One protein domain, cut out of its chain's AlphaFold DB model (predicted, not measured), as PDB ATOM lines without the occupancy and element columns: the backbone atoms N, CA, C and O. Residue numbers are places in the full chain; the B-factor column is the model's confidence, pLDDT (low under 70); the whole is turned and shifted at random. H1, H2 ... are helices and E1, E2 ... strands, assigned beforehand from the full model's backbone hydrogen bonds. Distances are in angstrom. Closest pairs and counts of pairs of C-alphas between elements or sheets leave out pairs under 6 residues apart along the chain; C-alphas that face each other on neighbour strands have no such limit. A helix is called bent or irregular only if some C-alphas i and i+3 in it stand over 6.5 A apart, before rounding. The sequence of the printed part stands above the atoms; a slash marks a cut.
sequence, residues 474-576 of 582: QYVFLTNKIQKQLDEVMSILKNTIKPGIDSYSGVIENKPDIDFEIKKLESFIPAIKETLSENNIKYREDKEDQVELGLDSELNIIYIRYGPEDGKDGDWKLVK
ATOM      1  N   GLN A 474     227.203 394.550 459.925       83.75
ATOM      2  CA  GLN A 474     226.735 394.606 461.306       83.75
ATOM      3  C   GLN A 474     225.282 395.064 461.323       83.75
ATOM      4  O   GLN A 474     224.947 396.113 460.768       83.75
ATOM      5  N   TYR A 475     224.414 394.285 461.964       86.25
ATOM      6  CA  TYR A 475     222.991 394.593 462.072       86.25
ATOM      7  C   TYR A 475     222.558 394.655 463.533       86.25
ATOM      8  O   TYR A 475     222.877 393.761 464.309       86.25
ATOM      9  N   VAL A 476     221.807 395.693 463.906       88.81
ATOM     10  CA  VAL A 476     221.320 395.891 465.278       88.81
ATOM     11  C   VAL A 476     219.804 396.021 465.273       88.81
ATOM     12  O   VAL A 476     219.247 396.809 464.509       88.81
ATOM     13  N   PHE A 477     219.129 395.287 466.158       89.12
ATOM     14  CA  PHE A 477     217.688 395.409 466.370       89.12
ATOM     15  C   PHE A 477     217.312 395.396 467.850       89.12
ATOM     16  O   PHE A 477     218.059 394.912 468.697       89.12
ATOM     17  N   LEU A 478     216.124 395.928 468.151       90.31
ATOM     18  CA  LEU A 478     215.575 395.975 469.507       90.31
ATOM     19  C   LEU A 478     214.597 394.824 469.744       90.31
ATOM     20  O   LEU A 478     213.685 394.603 468.938       90.31
ATOM     21  N   THR A 479     214.750 394.121 470.865       89.50
ATOM     22  CA  THR A 479     213.985 392.904 471.180       89.50
ATOM     23  C   THR A 479     212.477 393.141 471.279       89.50
ATOM     24  O   THR A 479     211.699 392.274 470.880       89.50
ATOM     25  N   ASN A 480     212.047 394.319 471.739       89.12
ATOM     26  CA  ASN A 480     210.635 394.704 471.823       89.12
ATOM     27  C   ASN A 480     210.036 395.234 470.504       89.12
ATOM     28  O   ASN A 480     208.817 395.388 470.410       89.12
ATOM     29  N   LYS A 481     210.857 395.548 469.491       92.19
ATOM     30  CA  LYS A 481     210.396 396.111 468.202       92.19
ATOM     31  C   LYS A 481     210.476 395.110 467.056       92.19
ATOM     32  O   LYS A 481     209.658 395.194 466.141       92.19
ATOM     33  N   ILE A 482     211.407 394.157 467.113       92.62
ATOM     34  CA  ILE A 482     211.686 393.244 465.998       92.62
ATOM     35  C   ILE A 482     210.475 392.400 465.585       92.62
ATOM     36  O   ILE A 482     210.224 392.275 464.393       92.62
ATOM     37  N   GLN A 483     209.657 391.912 466.528       91.25
ATOM     38  CA  GLN A 483     208.440 391.155 466.190       91.25
ATOM     39  C   GLN A 483     207.508 391.976 465.294       91.25
ATOM     40  O   GLN A 483     207.079 391.507 464.246       91.25
ATOM     41  N   LYS A 484     207.256 393.234 465.666       92.44
ATOM     42  CA  LYS A 484     206.391 394.125 464.893       92.44
ATOM     43  C   LYS A 484     206.966 394.400 463.499       92.44
ATOM     44  O   LYS A 484     206.216 394.434 462.530       92.44
ATOM     45  N   GLN A 485     208.283 394.583 463.395       92.50
ATOM     46  CA  GLN A 485     208.953 394.791 462.108       92.50
ATOM     47  C   GLN A 485     208.831 393.557 461.202       92.50
ATOM     48  O   GLN A 485     208.515 393.700 460.023       92.50
ATOM     49  N   LEU A 486     209.018 392.354 461.753       93.19
ATOM     50  CA  LEU A 486     208.813 391.107 461.016       93.19
ATOM     51  C   LEU A 486     207.355 390.967 460.567       93.19
ATOM     52  O   LEU A 486     207.113 390.662 459.403       93.19
ATOM     53  N   ASP A 487     206.388 391.252 461.442       93.44
ATOM     54  CA  ASP A 487     204.958 391.187 461.115       93.44
ATOM     55  C   ASP A 487     204.583 392.147 459.971       93.44
ATOM     56  O   ASP A 487     203.822 391.785 459.069       93.44
ATOM     57  N   GLU A 488     205.138 393.364 459.972       94.50
ATOM     58  CA  GLU A 488     204.945 394.347 458.902       94.50
ATOM     59  C   GLU A 488     205.512 393.842 457.563       94.50
ATOM     60  O   GLU A 488     204.811 393.880 456.548       94.50
ATOM     61  N   VAL A 489     206.735 393.301 457.557       93.75
ATOM     62  CA  VAL A 489     207.369 392.740 456.349       93.75
ATOM     63  C   VAL A 489     206.601 391.524 455.831       93.75
ATOM     64  O   VAL A 489     206.274 391.462 454.645       93.75
ATOM     65  N   MET A 490     206.245 390.585 456.709       93.31
ATOM     66  CA  MET A 490     205.452 389.405 456.355       93.31
ATOM     67  C   MET A 490     204.083 389.798 455.787       93.31
ATOM     68  O   MET A 490     203.618 389.199 454.816       93.31
ATOM     69  N   SER A 491     203.449 390.841 456.330       93.81
ATOM     70  CA  SER A 491     202.190 391.376 455.803       93.81
ATOM     71  C   SER A 491     202.353 391.957 454.395       93.81
ATOM     72  O   SER A 491     201.532 391.669 453.522       93.81
ATOM     73  N   ILE A 492     203.418 392.723 454.134       93.88
ATOM     74  CA  ILE A 492     203.716 393.261 452.796       93.88
ATOM     75  C   ILE A 492     203.969 392.123 451.800       93.88
ATOM     76  O   ILE A 492     203.400 392.125 450.703       93.88
ATOM     77  N   LEU A 493     204.768 391.126 452.189       90.75
ATOM     78  CA  LEU A 493     205.047 389.945 451.372       90.75
ATOM     79  C   LEU A 493     203.752 389.215 451.000       90.75
ATOM     80  O   LEU A 493     203.487 388.965 449.823       90.75
ATOM     81  N   LYS A 494     202.904 388.942 451.994       92.31
ATOM     82  CA  LYS A 494     201.679 388.157 451.829       92.31
ATOM     83  C   LYS A 494     200.561 388.896 451.096       92.31
ATOM     84  O   LYS A 494     199.867 388.287 450.289       92.31
ATOM     85  N   ASN A 495     200.360 390.179 451.393       92.06
ATOM     86  CA  ASN A 495     199.173 390.922 450.958       92.06
ATOM     87  C   ASN A 495     199.432 391.838 449.757       92.06
ATOM     88  O   ASN A 495     198.485 392.191 449.060       92.06
ATOM     89  N   THR A 496     200.688 392.208 449.502       90.56
ATOM     90  CA  THR A 496     201.050 393.114 448.402       90.56
ATOM     91  C   THR A 496     201.869 392.388 447.344       90.56
ATOM     92  O   THR A 496     201.485 392.362 446.176       90.56
ATOM     93  N   ILE A 497     202.982 391.765 447.744       87.50
ATOM     94  CA  ILE A 497     203.948 391.195 446.796       87.50
ATOM     95  C   ILE A 497     203.414 389.901 446.181       87.50
ATOM     96  O   ILE A 497     203.340 389.809 444.959       87.50
ATOM     97  N   LYS A 498     202.988 388.926 446.996       88.25
ATOM     98  CA  LYS A 498     202.470 387.643 446.496       88.25
ATOM     99  C   LYS A 498     201.299 387.825 445.515       88.25
ATOM    100  O   LYS A 498     201.407 387.309 444.405       88.25
ATOM    101  N   PRO A 499     200.244 388.612 445.814       88.56
ATOM    102  CA  PRO A 499     199.165 388.844 444.855       88.56
ATOM    103  C   PRO A 499     199.633 389.575 443.592       88.56
ATOM    104  O   PRO A 499     199.142 389.284 442.502       88.56
ATOM    105  N   GLY A 500     200.589 390.503 443.712       86.19
ATOM    106  CA  GLY A 500     201.190 391.183 442.563       86.19
ATOM    107  C   GLY A 500     201.930 390.216 441.636       86.19
ATOM    108  O   GLY A 500     201.737 390.262 440.426       86.19
ATOM    109  N   ILE A 501     202.708 389.295 442.205       85.75
ATOM    110  CA  ILE A 501     203.410 388.242 441.465       85.75
ATOM    111  C   ILE A 501     202.418 387.254 440.836       85.75
ATOM    112  O   ILE A 501     202.594 386.858 439.687       85.75
ATOM    113  N   ASP A 502     201.380 386.845 441.565       81.62
ATOM    114  CA  ASP A 502     200.406 385.852 441.091       81.62
ATOM    115  C   ASP A 502     199.455 386.407 440.018       81.62
ATOM    116  O   ASP A 502     198.961 385.656 439.180       81.62
ATOM    117  N   SER A 503     199.212 387.720 440.019       85.69
ATOM    118  CA  SER A 503     198.411 388.406 438.994       85.69
ATOM    119  C   SER A 503     199.231 388.925 437.808       85.69
ATOM    120  O   SER A 503     198.655 389.408 436.829       85.69
ATOM    121  N   TYR A 504     200.562 388.822 437.862       83.56
ATOM    122  CA  TYR A 504     201.435 389.238 436.772       83.56
ATOM    123  C   TYR A 504     201.323 388.274 435.585       83.56
ATOM    124  O   TYR A 504     201.464 387.063 435.725       83.56
ATOM    125  N   SER A 505     201.064 388.820 434.395       76.44
ATOM    126  CA  SER A 505     200.808 388.044 433.171       76.44
ATOM    127  C   SER A 505     202.057 387.752 432.330       76.44
ATOM    128  O   SER A 505     201.963 387.041 431.330       76.44
ATOM    129  N   GLY A 506     203.214 388.304 432.706       76.62
ATOM    130  CA  GLY A 506     204.499 388.035 432.060       76.62
ATOM    131  C   GLY A 506     205.272 386.890 432.721       76.62
ATOM    132  O   GLY A 506     204.823 386.283 433.690       76.62
ATOM    133  N   VAL A 507     206.471 386.611 432.204       78.44
ATOM    134  CA  VAL A 507     207.406 385.652 432.808       78.44
ATOM    135  C   VAL A 507     208.269 386.386 433.830       78.44
ATOM    136  O   VAL A 507     208.872 387.406 433.508       78.44
ATOM    137  N   ILE A 508     208.324 385.866 435.057       75.75
ATOM    138  CA  ILE A 508     209.263 386.314 436.089       75.75
ATOM    139  C   ILE A 508     210.367 385.264 436.158       75.75
ATOM    140  O   ILE A 508     210.139 384.158 436.652       75.75
ATOM    141  N   GLU A 509     211.545 385.594 435.633       69.94
ATOM    142  CA  GLU A 509     212.740 384.776 435.837       69.94
ATOM    143  C   GLU A 509     213.073 384.748 437.334       69.94
ATOM    144  O   GLU A 509     213.055 385.784 437.998       69.94
ATOM    145  N   ASN A 510     213.327 383.553 437.874       75.12
ATOM    146  CA  ASN A 510     213.602 383.330 439.299       75.12
ATOM    147  C   ASN A 510     212.491 383.836 440.242       75.12
ATOM    148  O   ASN A 510     212.773 384.511 441.232       75.12
ATOM    149  N   LYS A 511     211.218 383.511 439.948       79.38
ATOM    150  CA  LYS A 511     210.077 383.838 440.827       79.38
ATOM    151  C   LYS A 511     210.375 383.403 442.278       79.38
ATOM    152  O   LYS A 511     210.521 382.203 442.514       79.38
ATOM    153  N   PRO A 512     210.422 384.339 443.245       80.31
ATOM    154  CA  PRO A 512     210.691 384.000 444.635       80.31
ATOM    155  C   PRO A 512     209.511 383.236 445.242       80.31
ATOM    156  O   PRO A 512     208.343 383.566 445.001       80.31
ATOM    157  N   ASP A 513     209.815 382.231 446.062       86.69
ATOM    158  CA  ASP A 513     208.809 381.538 446.863       86.69
ATOM    159  C   ASP A 513     208.487 382.370 448.111       86.69
ATOM    160  O   ASP A 513     209.147 382.286 449.145       86.69
ATOM    161  N   ILE A 514     207.459 383.212 447.998       87.44
ATOM    162  CA  ILE A 514     207.057 384.119 449.077       87.44
ATOM    163  C   ILE A 514     206.620 383.365 450.340       87.44
ATOM    164  O   ILE A 514     206.845 383.860 451.443       87.44
ATOM    165  N   ASP A 515     206.014 382.181 450.208       88.19
ATOM    166  CA  ASP A 515     205.568 381.417 451.380       88.19
ATOM    167  C   ASP A 515     206.780 380.837 452.126       88.19
ATOM    168  O   ASP A 515     206.815 380.838 453.358       88.19
ATOM    169  N   PHE A 516     207.807 380.410 451.384       88.38
ATOM    170  CA  PHE A 516     209.089 379.996 451.950       88.38
ATOM    171  C   PHE A 516     209.825 381.147 452.650       88.38
ATOM    172  O   PHE A 516     210.299 380.970 453.773       88.38
ATOM    173  N   GLU A 517     209.873 382.338 452.046       86.69
ATOM    174  CA  GLU A 517     210.503 383.513 452.667       86.69
ATOM    175  C   GLU A 517     209.770 383.963 453.941       86.69
ATOM    176  O   GLU A 517     210.409 384.270 454.948       86.69
ATOM    177  N   ILE A 518     208.432 383.922 453.960       87.94
ATOM    178  CA  ILE A 518     207.655 384.176 455.185       87.94
ATOM    179  C   ILE A 518     208.012 383.156 456.271       87.94
ATOM    180  O   ILE A 518     208.263 383.545 457.408       87.94
ATOM    181  N   LYS A 519     208.107 381.865 455.930       90.50
ATOM    182  CA  LYS A 519     208.469 380.817 456.896       90.50
ATOM    183  C   LYS A 519     209.856 381.043 457.513       90.50
ATOM    184  O   LYS A 519     210.040 380.791 458.704       90.50
ATOM    185  N   LYS A 520     210.827 381.543 456.738       86.19
ATOM    186  CA  LYS A 520     212.139 381.945 457.277       86.19
ATOM    187  C   LYS A 520     212.000 383.077 458.297       86.19
ATOM    188  O   LYS A 520     212.553 382.971 459.390       86.19
ATOM    189  N   LEU A 521     211.225 384.117 457.982       89.00
ATOM    190  CA  LEU A 521     210.983 385.240 458.897       89.00
ATOM    191  C   LEU A 521     210.281 384.793 460.191       89.00
ATOM    192  O   LEU A 521     210.665 385.237 461.271       89.00
ATOM    193  N   GLU A 522     209.321 383.867 460.107       89.81
ATOM    194  CA  GLU A 522     208.660 383.273 461.282       89.81
ATOM    195  C   GLU A 522     209.648 382.518 462.189       89.81
ATOM    196  O   GLU A 522     209.505 382.528 463.414       89.81
ATOM    197  N   SER A 523     210.671 381.884 461.605       89.12
ATOM    198  CA  SER A 523     211.689 381.125 462.345       89.12
ATOM    199  C   SER A 523     212.781 381.985 462.991       89.12
ATOM    200  O   SER A 523     213.481 381.509 463.886       89.12
ATOM    201  N   PHE A 524     212.898 383.260 462.603       89.00
ATOM    202  CA  PHE A 524     213.997 384.135 463.017       89.00
ATOM    203  C   PHE A 524     214.069 384.348 464.539       89.00
ATOM    204  O   PHE A 524     215.092 384.071 465.162       89.00
ATOM    205  N   ILE A 525     212.984 384.812 465.170       90.56
ATOM    206  CA  ILE A 525     212.961 385.050 466.627       90.56
ATOM    207  C   ILE A 525     213.144 383.746 467.424       90.56
ATOM    208  O   ILE A 525     213.925 383.761 468.380       90.56
ATOM    209  N   PRO A 526     212.459 382.631 467.090       89.81
ATOM    210  CA  PRO A 526     212.722 381.336 467.713       89.81
ATOM    211  C   PRO A 526     214.201 380.935 467.694       89.81
ATOM    212  O   PRO A 526     214.726 380.602 468.755       89.81
ATOM    213  N   ALA A 527     214.875 381.053 466.547       85.81
ATOM    214  CA  ALA A 527     216.291 380.709 466.417       85.81
ATOM    215  C   ALA A 527     217.180 381.584 467.316       85.81
ATOM    216  O   ALA A 527     218.005 381.073 468.069       85.81
ATOM    217  N   ILE A 528     216.952 382.902 467.337       86.31
ATOM    218  CA  ILE A 528     217.693 383.813 468.224       86.31
ATOM    219  C   ILE A 528     217.480 383.454 469.701       86.31
ATOM    220  O   ILE A 528     218.431 383.442 470.483       86.31
ATOM    221  N   LYS A 529     216.243 383.146 470.110       88.38
ATOM    222  CA  LYS A 529     215.945 382.737 471.493       88.38
ATOM    223  C   LYS A 529     216.668 381.451 471.875       88.38
ATOM    224  O   LYS A 529     217.185 381.374 472.988       88.38
ATOM    225  N   GLU A 530     216.679 380.473 470.977       83.38
ATOM    226  CA  GLU A 530     217.373 379.201 471.157       83.38
ATOM    227  C   GLU A 530     218.874 379.434 471.357       83.38
ATOM    228  O   GLU A 530     219.391 379.111 472.428       83.38
ATOM    229  N   THR A 531     219.533 380.146 470.437       81.00
ATOM    230  CA  THR A 531     220.969 380.464 470.532       81.00
ATOM    231  C   THR A 531     221.328 381.224 471.813       81.00
ATOM    232  O   THR A 531     222.333 380.934 472.467       81.00
ATOM    233  N   LEU A 532     220.506 382.194 472.228       81.94
ATOM    234  CA  LEU A 532     220.726 382.903 473.490       81.94
ATOM    235  C   LEU A 532     220.565 381.973 474.697       81.94
ATOM    236  O   LEU A 532     221.360 382.047 475.636       81.94
ATOM    237  N   SER A 533     219.572 381.082 474.668       79.75
ATOM    238  CA  SER A 533     219.303 380.155 475.766       79.75
ATOM    239  C   SER A 533     220.429 379.139 475.975       79.75
ATOM    240  O   SER A 533     220.804 378.898 477.123       79.75
ATOM    241  N   GLU A 534     221.041 378.637 474.897       76.25
ATOM    242  CA  GLU A 534     222.220 377.756 474.940       76.25
ATOM    243  C   GLU A 534     223.414 378.427 475.628       76.25
ATOM    244  O   GLU A 534     224.198 377.787 476.328       76.25
ATOM    245  N   ASN A 535     223.511 379.750 475.502       69.44
ATOM    246  CA  ASN A 535     224.535 380.569 476.140       69.44
ATOM    247  C   ASN A 535     224.103 381.105 477.524       69.44
ATOM    248  O   ASN A 535     224.737 382.009 478.069       69.44
ATOM    249  N   ASN A 536     223.042 380.552 478.125       78.06
ATOM    250  CA  ASN A 536     222.472 380.970 479.413       78.06
ATOM    251  C   ASN A 536     222.008 382.441 479.455       78.06
ATOM    252  O   ASN A 536     222.031 383.092 480.505       78.06
ATOM    253  N   ILE A 537     221.569 382.982 478.316       81.88
ATOM    254  CA  ILE A 537     221.031 384.337 478.193       81.88
ATOM    255  C   ILE A 537     219.529 384.258 477.930       81.88
ATOM    256  O   ILE A 537     219.053 383.567 477.033       81.88
ATOM    257  N   LYS A 538     218.753 385.001 478.722       85.62
ATOM    258  CA  LYS A 538     217.301 385.081 478.560       85.62
ATOM    259  C   LYS A 538     216.937 386.241 477.635       85.62
ATOM    260  O   LYS A 538     217.135 387.390 478.015       85.62
ATOM    261  N   TYR A 539     216.325 385.931 476.495       85.25
ATOM    262  CA  TYR A 539     215.700 386.922 475.615       85.25
ATOM    263  C   TYR A 539     214.495 387.587 476.303       85.25
ATOM    264  O   TYR A 539     213.608 386.892 476.814       85.25
ATOM    265  N   ARG A 540     214.460 388.925 476.332       85.00
ATOM    266  CA  ARG A 540     213.398 389.718 476.976       85.00
ATOM    267  C   ARG A 540     212.649 390.557 475.947       85.00
ATOM    268  O   ARG A 540     213.175 391.532 475.422       85.00
ATOM    269  N   GLU A 541     211.406 390.178 475.684       83.94
ATOM    270  CA  GLU A 541     210.508 390.887 474.758       83.94
ATOM    271  C   GLU A 541     209.928 392.173 475.351       83.94
ATOM    272  O   GLU A 541     209.528 393.075 474.626       83.94
ATOM    273  N   ASP A 542     209.872 392.254 476.679       84.00
ATOM    274  CA  ASP A 542     209.286 393.357 477.434       84.00
ATOM    275  C   ASP A 542     210.251 394.534 477.646       84.00
ATOM    276  O   ASP A 542     209.872 395.539 478.248       84.00
ATOM    277  N   LYS A 543     211.494 394.424 477.162       83.44
ATOM    278  CA  LYS A 543     212.545 395.433 477.341       83.44
ATOM    279  C   LYS A 543     213.123 395.900 476.015       83.44
ATOM    280  O   LYS A 543     213.102 395.166 475.037       83.44
ATOM    281  N   GLU A 544     213.670 397.110 476.006       84.81
ATOM    282  CA  GLU A 544     214.486 397.631 474.901       84.81
ATOM    283  C   GLU A 544     215.923 397.107 475.028       84.81
ATOM    284  O   GLU A 544     216.861 397.854 475.284       84.81
ATOM    285  N   ASP A 545     216.090 395.789 474.907       86.50
ATOM    286  CA  ASP A 545     217.420 395.205 474.749       86.50
ATOM    287  C   ASP A 545     217.814 395.249 473.268       86.50
ATOM    288  O   ASP A 545     216.974 395.089 472.381       86.50
ATOM    289  N   GLN A 546     219.095 395.462 472.998       88.50
ATOM    290  CA  GLN A 546     219.687 395.376 471.674       88.50
ATOM    291  C   GLN A 546     220.270 393.984 471.433       88.50
ATOM    292  O   GLN A 546     220.947 393.402 472.287       88.50
ATOM    293  N   VAL A 547     220.036 393.491 470.222       87.69
ATOM    294  CA  VAL A 547     220.748 392.360 469.640       87.69
ATOM    295  C   VAL A 547     221.549 392.879 468.459       87.69
ATOM    296  O   VAL A 547     220.987 393.481 467.546       87.69
ATOM    297  N   GLU A 548     222.853 392.648 468.489       87.50
ATOM    298  CA  GLU A 548     223.784 392.972 467.413       87.50
ATOM    299  C   GLU A 548     224.270 391.669 466.767       87.50
ATOM    300  O   GLU A 548     224.688 390.747 467.465       87.50
ATOM    301  N   LEU A 549     224.201 391.588 465.443       85.56
ATOM    302  CA  LEU A 549     224.671 390.468 464.635       85.56
ATOM    303  C   LEU A 549     225.853 390.934 463.787       85.56
ATOM    304  O   LEU A 549     225.737 391.944 463.092       85.56
ATOM    305  N   GLY A 550     226.957 390.193 463.822       79.19
ATOM    306  CA  GLY A 550     228.046 390.329 462.856       79.19
ATOM    307  C   GLY A 550     227.939 389.242 461.799       79.19
ATOM    308  O   GLY A 550     227.885 388.067 462.161       79.19
ATOM    309  N   LEU A 551     227.901 389.634 460.529       76.44
ATOM    310  CA  LEU A 551     227.765 388.741 459.382       76.44
ATOM    311  C   LEU A 551     228.977 388.849 458.451       76.44
ATOM    312  O   LEU A 551     229.528 389.942 458.287       76.44
ATOM    313  N   ASP A 552     229.349 387.742 457.817       66.50
ATOM    314  CA  ASP A 552     230.316 387.731 456.713       66.50
ATOM    315  C   ASP A 552     229.666 388.138 455.370       66.50
ATOM    316  O   ASP A 552     228.465 388.423 455.290       66.50
ATOM    317  N   SER A 553     230.467 388.179 454.303       59.00
ATOM    318  CA  SER A 553     230.022 388.495 452.936       59.00
ATOM    319  C   SER A 553     228.950 387.552 452.377       59.00
ATOM    320  O   SER A 553     228.186 387.955 451.498       59.00
ATOM    321  N   GLU A 554     228.853 386.331 452.906       60.16
ATOM    322  CA  GLU A 554     227.846 385.329 452.547       60.16
ATOM    323  C   GLU A 554     226.598 385.396 453.446       60.16
ATOM    324  O   GLU A 554     225.649 384.636 453.251       60.16
ATOM    325  N   LEU A 555     226.554 386.357 454.378       65.44
ATOM    326  CA  LEU A 555     225.501 386.568 455.374       65.44
ATOM    327  C   LEU A 555     225.426 385.486 456.464       65.44
ATOM    328  O   LEU A 555     224.410 385.387 457.159       65.44
ATOM    329  N   ASN A 556     226.492 384.712 456.671       69.94
ATOM    330  CA  ASN A 556     226.583 383.789 457.798       69.94
ATOM    331  C   ASN A 556     226.835 384.558 459.099       69.94
ATOM    332  O   ASN A 556     227.576 385.539 459.130       69.94
ATOM    333  N   ILE A 557     226.237 384.099 460.201       72.06
ATOM    334  CA  ILE A 557     226.400 384.735 461.514       72.06
ATOM    335  C   ILE A 557     227.763 384.365 462.109       72.06
ATOM    336  O   ILE A 557     227.993 383.220 462.490       72.06
ATOM    337  N   ILE A 558     228.627 385.366 462.276       72.31
ATOM    338  CA  ILE A 558     229.941 385.251 462.924       72.31
ATOM    339  C   ILE A 558     229.836 385.487 464.434       72.31
ATOM    340  O   ILE A 558     230.448 384.769 465.226       72.31
ATOM    341  N   TYR A 559     229.033 386.468 464.861       74.94
ATOM    342  CA  TYR A 559     228.737 386.671 466.281       74.94
ATOM    343  C   TYR A 559     227.334 387.205 466.530       74.94
ATOM    344  O   TYR A 559     226.723 387.858 465.682       74.94
ATOM    345  N   ILE A 560     226.876 386.989 467.763       81.06
ATOM    346  CA  ILE A 560     225.698 387.640 468.322       81.06
ATOM    347  C   ILE A 560     226.110 388.361 469.607       81.06
ATOM    348  O   ILE A 560     226.850 387.832 470.437       81.06
ATOM    349  N   ARG A 561     225.647 389.592 469.780       84.12
ATOM    350  CA  ARG A 561     225.842 390.412 470.971       84.12
ATOM    351  C   ARG A 561     224.493 390.772 471.560       84.12
ATOM    352  O   ARG A 561     223.584 391.147 470.829       84.12
ATOM    353  N   TYR A 562     224.377 390.676 472.877       84.88
ATOM    354  CA  TYR A 562     223.141 390.976 473.595       84.88
ATOM    355  C   TYR A 562     223.414 391.923 474.764       84.88
ATOM    356  O   TYR A 562     224.305 391.653 475.576       84.88
ATOM    357  N   GLY A 563     222.642 393.004 474.873       83.56
ATOM    358  CA  GLY A 563     222.804 394.004 475.931       83.56
ATOM    359  C   GLY A 563     221.682 395.049 475.960       83.56
ATOM    360  O   GLY A 563     220.814 395.037 475.094       83.56
ATOM    361  N   PRO A 564     221.647 395.935 476.968       78.81
ATOM    362  CA  PRO A 564     220.699 397.052 477.018       78.81
ATOM    363  C   PRO A 564     221.020 398.140 475.971       78.81
ATOM    364  O   PRO A 564     222.176 398.326 475.595       78.81
ATOM    365  N   GLU A 565     219.996 398.878 475.518       66.88
ATOM    366  CA  GLU A 565     220.077 399.892 474.445       66.88
ATOM    367  C   GLU A 565     221.078 401.036 474.688       66.88
ATOM    368  O   GLU A 565     221.638 401.582 473.735       66.88
ATOM    369  N   ASP A 566     221.324 401.410 475.944       59.19
ATOM    370  CA  ASP A 566     222.210 402.523 476.291       59.19
ATOM    371  C   ASP A 566     223.695 402.207 476.089       59.19
ATOM    372  O   ASP A 566     224.490 403.143 475.972       59.19
ATOM    373  N   GLY A 567     224.061 400.920 476.013       53.03
ATOM    374  CA  GLY A 567     225.341 400.358 475.574       53.03
ATOM    375  C   GLY A 567     226.617 400.843 476.281       53.03
ATOM    376  O   GLY A 567     227.688 400.289 476.047       53.03
ATOM    377  N   LYS A 568     226.510 401.858 477.137       47.62
ATOM    378  CA  LYS A 568     227.589 402.535 477.861       47.62
ATOM    379  C   LYS A 568     227.771 401.985 479.272       47.62
ATOM    380  O   LYS A 568     228.886 402.037 479.773       47.62
ATOM    381  N   ASP A 569     226.715 401.409 479.847       43.25
ATOM    382  CA  ASP A 569     226.682 400.925 481.235       43.25
ATOM    383  C   ASP A 569     226.305 399.428 481.354       43.25
ATOM    384  O   ASP A 569     226.136 398.912 482.458       43.25
ATOM    385  N   GLY A 570     226.157 398.709 480.233       49.97
ATOM    386  CA  GLY A 570     225.672 397.325 480.199       49.97
ATOM    387  C   GLY A 570     226.741 396.281 479.872       49.97
ATOM    388  O   GLY A 570     227.524 396.456 478.939       49.97
ATOM    389  N   ASP A 571     226.710 395.154 480.593       57.66
ATOM    390  CA  ASP A 571     227.475 393.937 480.289       57.66
ATOM    391  C   ASP A 571     227.027 393.341 478.940       57.66
ATOM    392  O   ASP A 571     226.207 392.418 478.894       57.66
ATOM    393  N   TRP A 572     227.541 393.868 477.827       70.31
ATOM    394  CA  TRP A 572     227.369 393.256 476.511       70.31
ATOM    395  C   TRP A 572     227.978 391.863 476.515       70.31
ATOM    396  O   TRP A 572     229.197 391.704 476.622       70.31
ATOM    397  N   LYS A 573     227.134 390.847 476.361       69.75
ATOM    398  CA  LYS A 573     227.590 389.462 476.302       69.75
ATOM    399  C   LYS A 573     227.763 389.053 474.855       69.75
ATOM    400  O   LYS A 573     226.824 389.148 474.066       69.75
ATOM    401  N   LEU A 574     228.975 388.611 474.526       70.94
ATOM    402  CA  LEU A 574     229.234 387.918 473.275       70.94
ATOM    403  C   LEU A 574     228.668 386.506 473.391       70.94
ATOM    404  O   LEU A 574     228.952 385.782 474.346       70.94
ATOM    405  N   VAL A 575     227.851 386.149 472.419       66.75
ATOM    406  CA  VAL A 575     227.134 384.889 472.336       66.75
ATOM    407  C   VAL A 575     227.754 384.133 471.182       66.75
ATOM    408  O   VAL A 575     227.796 384.645 470.059       66.75
ATOM    409  N   LYS A 576     228.282 382.940 471.460       64.88
ATOM    410  CA  LYS A 576     228.778 382.088 470.385       64.88
ATOM    411  C   LYS A 576     227.563 381.609 469.590       64.88
ATOM    412  O   LYS A 576     226.634 381.092 470.221       64.88
TER     413      LYS A 576
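AT A GLANCE: This is residues 474 to 576 of the 582 residues of an uncharacterized protein of Maribacter sp (UniProt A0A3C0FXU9). A twisted four-stranded antiparallel sheet, order E1 E2 E3 E4, forms a head from which a long helical hairpin, H1 and H2a, runs out; beyond a bend, H2b packs across one face of the sheet. Residues 503 to 510 stick out at the far tip. The printed part has 103 residues, ordered E1 H1 H2 E2 E3 E4, mixed in class, loose, with a radius of gyration of the C-alphas of 16.8 A and spans of 56 by 29 by 23 A.

IN THESE COORDINATES: E1, residues 474 to 478, begins at C-alpha (226.735, 394.606, 461.306). E2 is 545 to 551, E3 557 to 564, 20.6 A long, and E4 573 to 575, ending at C-alpha (227.134, 384.889, 472.336). H1, 482 to 503, is 30.5 A long. H2, 514 to 534, assigned as one helix by its hydrogen bonds, is bent, C-alphas 522 and 525 being 7.1 A apart; its arms are H2a, 514 to 522, and H2b, 525 to 534.

HOW THE PARTS SIT: Within hydrogen-bond range are N 475 and O 549 of E1 and E2, 2.9 A, N 548 and O 561 of E2 and E3, 2.9 A, and N 575 and O 560 of E4 and E3, 2.8 A. E2 E3 E4 form a meander, each strand the antiparallel neighbour of the one before. H2b is on the sheet at a height of 9.9 A, across the strands, at 85 degrees to E3 on the local plane. H1 and H2a touch, closest at the C-alphas of Met 490 and Ile 518, 5.8 A, at a shallow tilt of 5 degrees, opposite ways. Each O i to N i+4 pair is within range in H2a and H2b, and 15 of 18 in H1.

THE WHOLE: The printed part has no cut and no long link. Mean pLDDT of the printed part is 81.4; residues 552 to 556 and 565 to 571 are among those under 70.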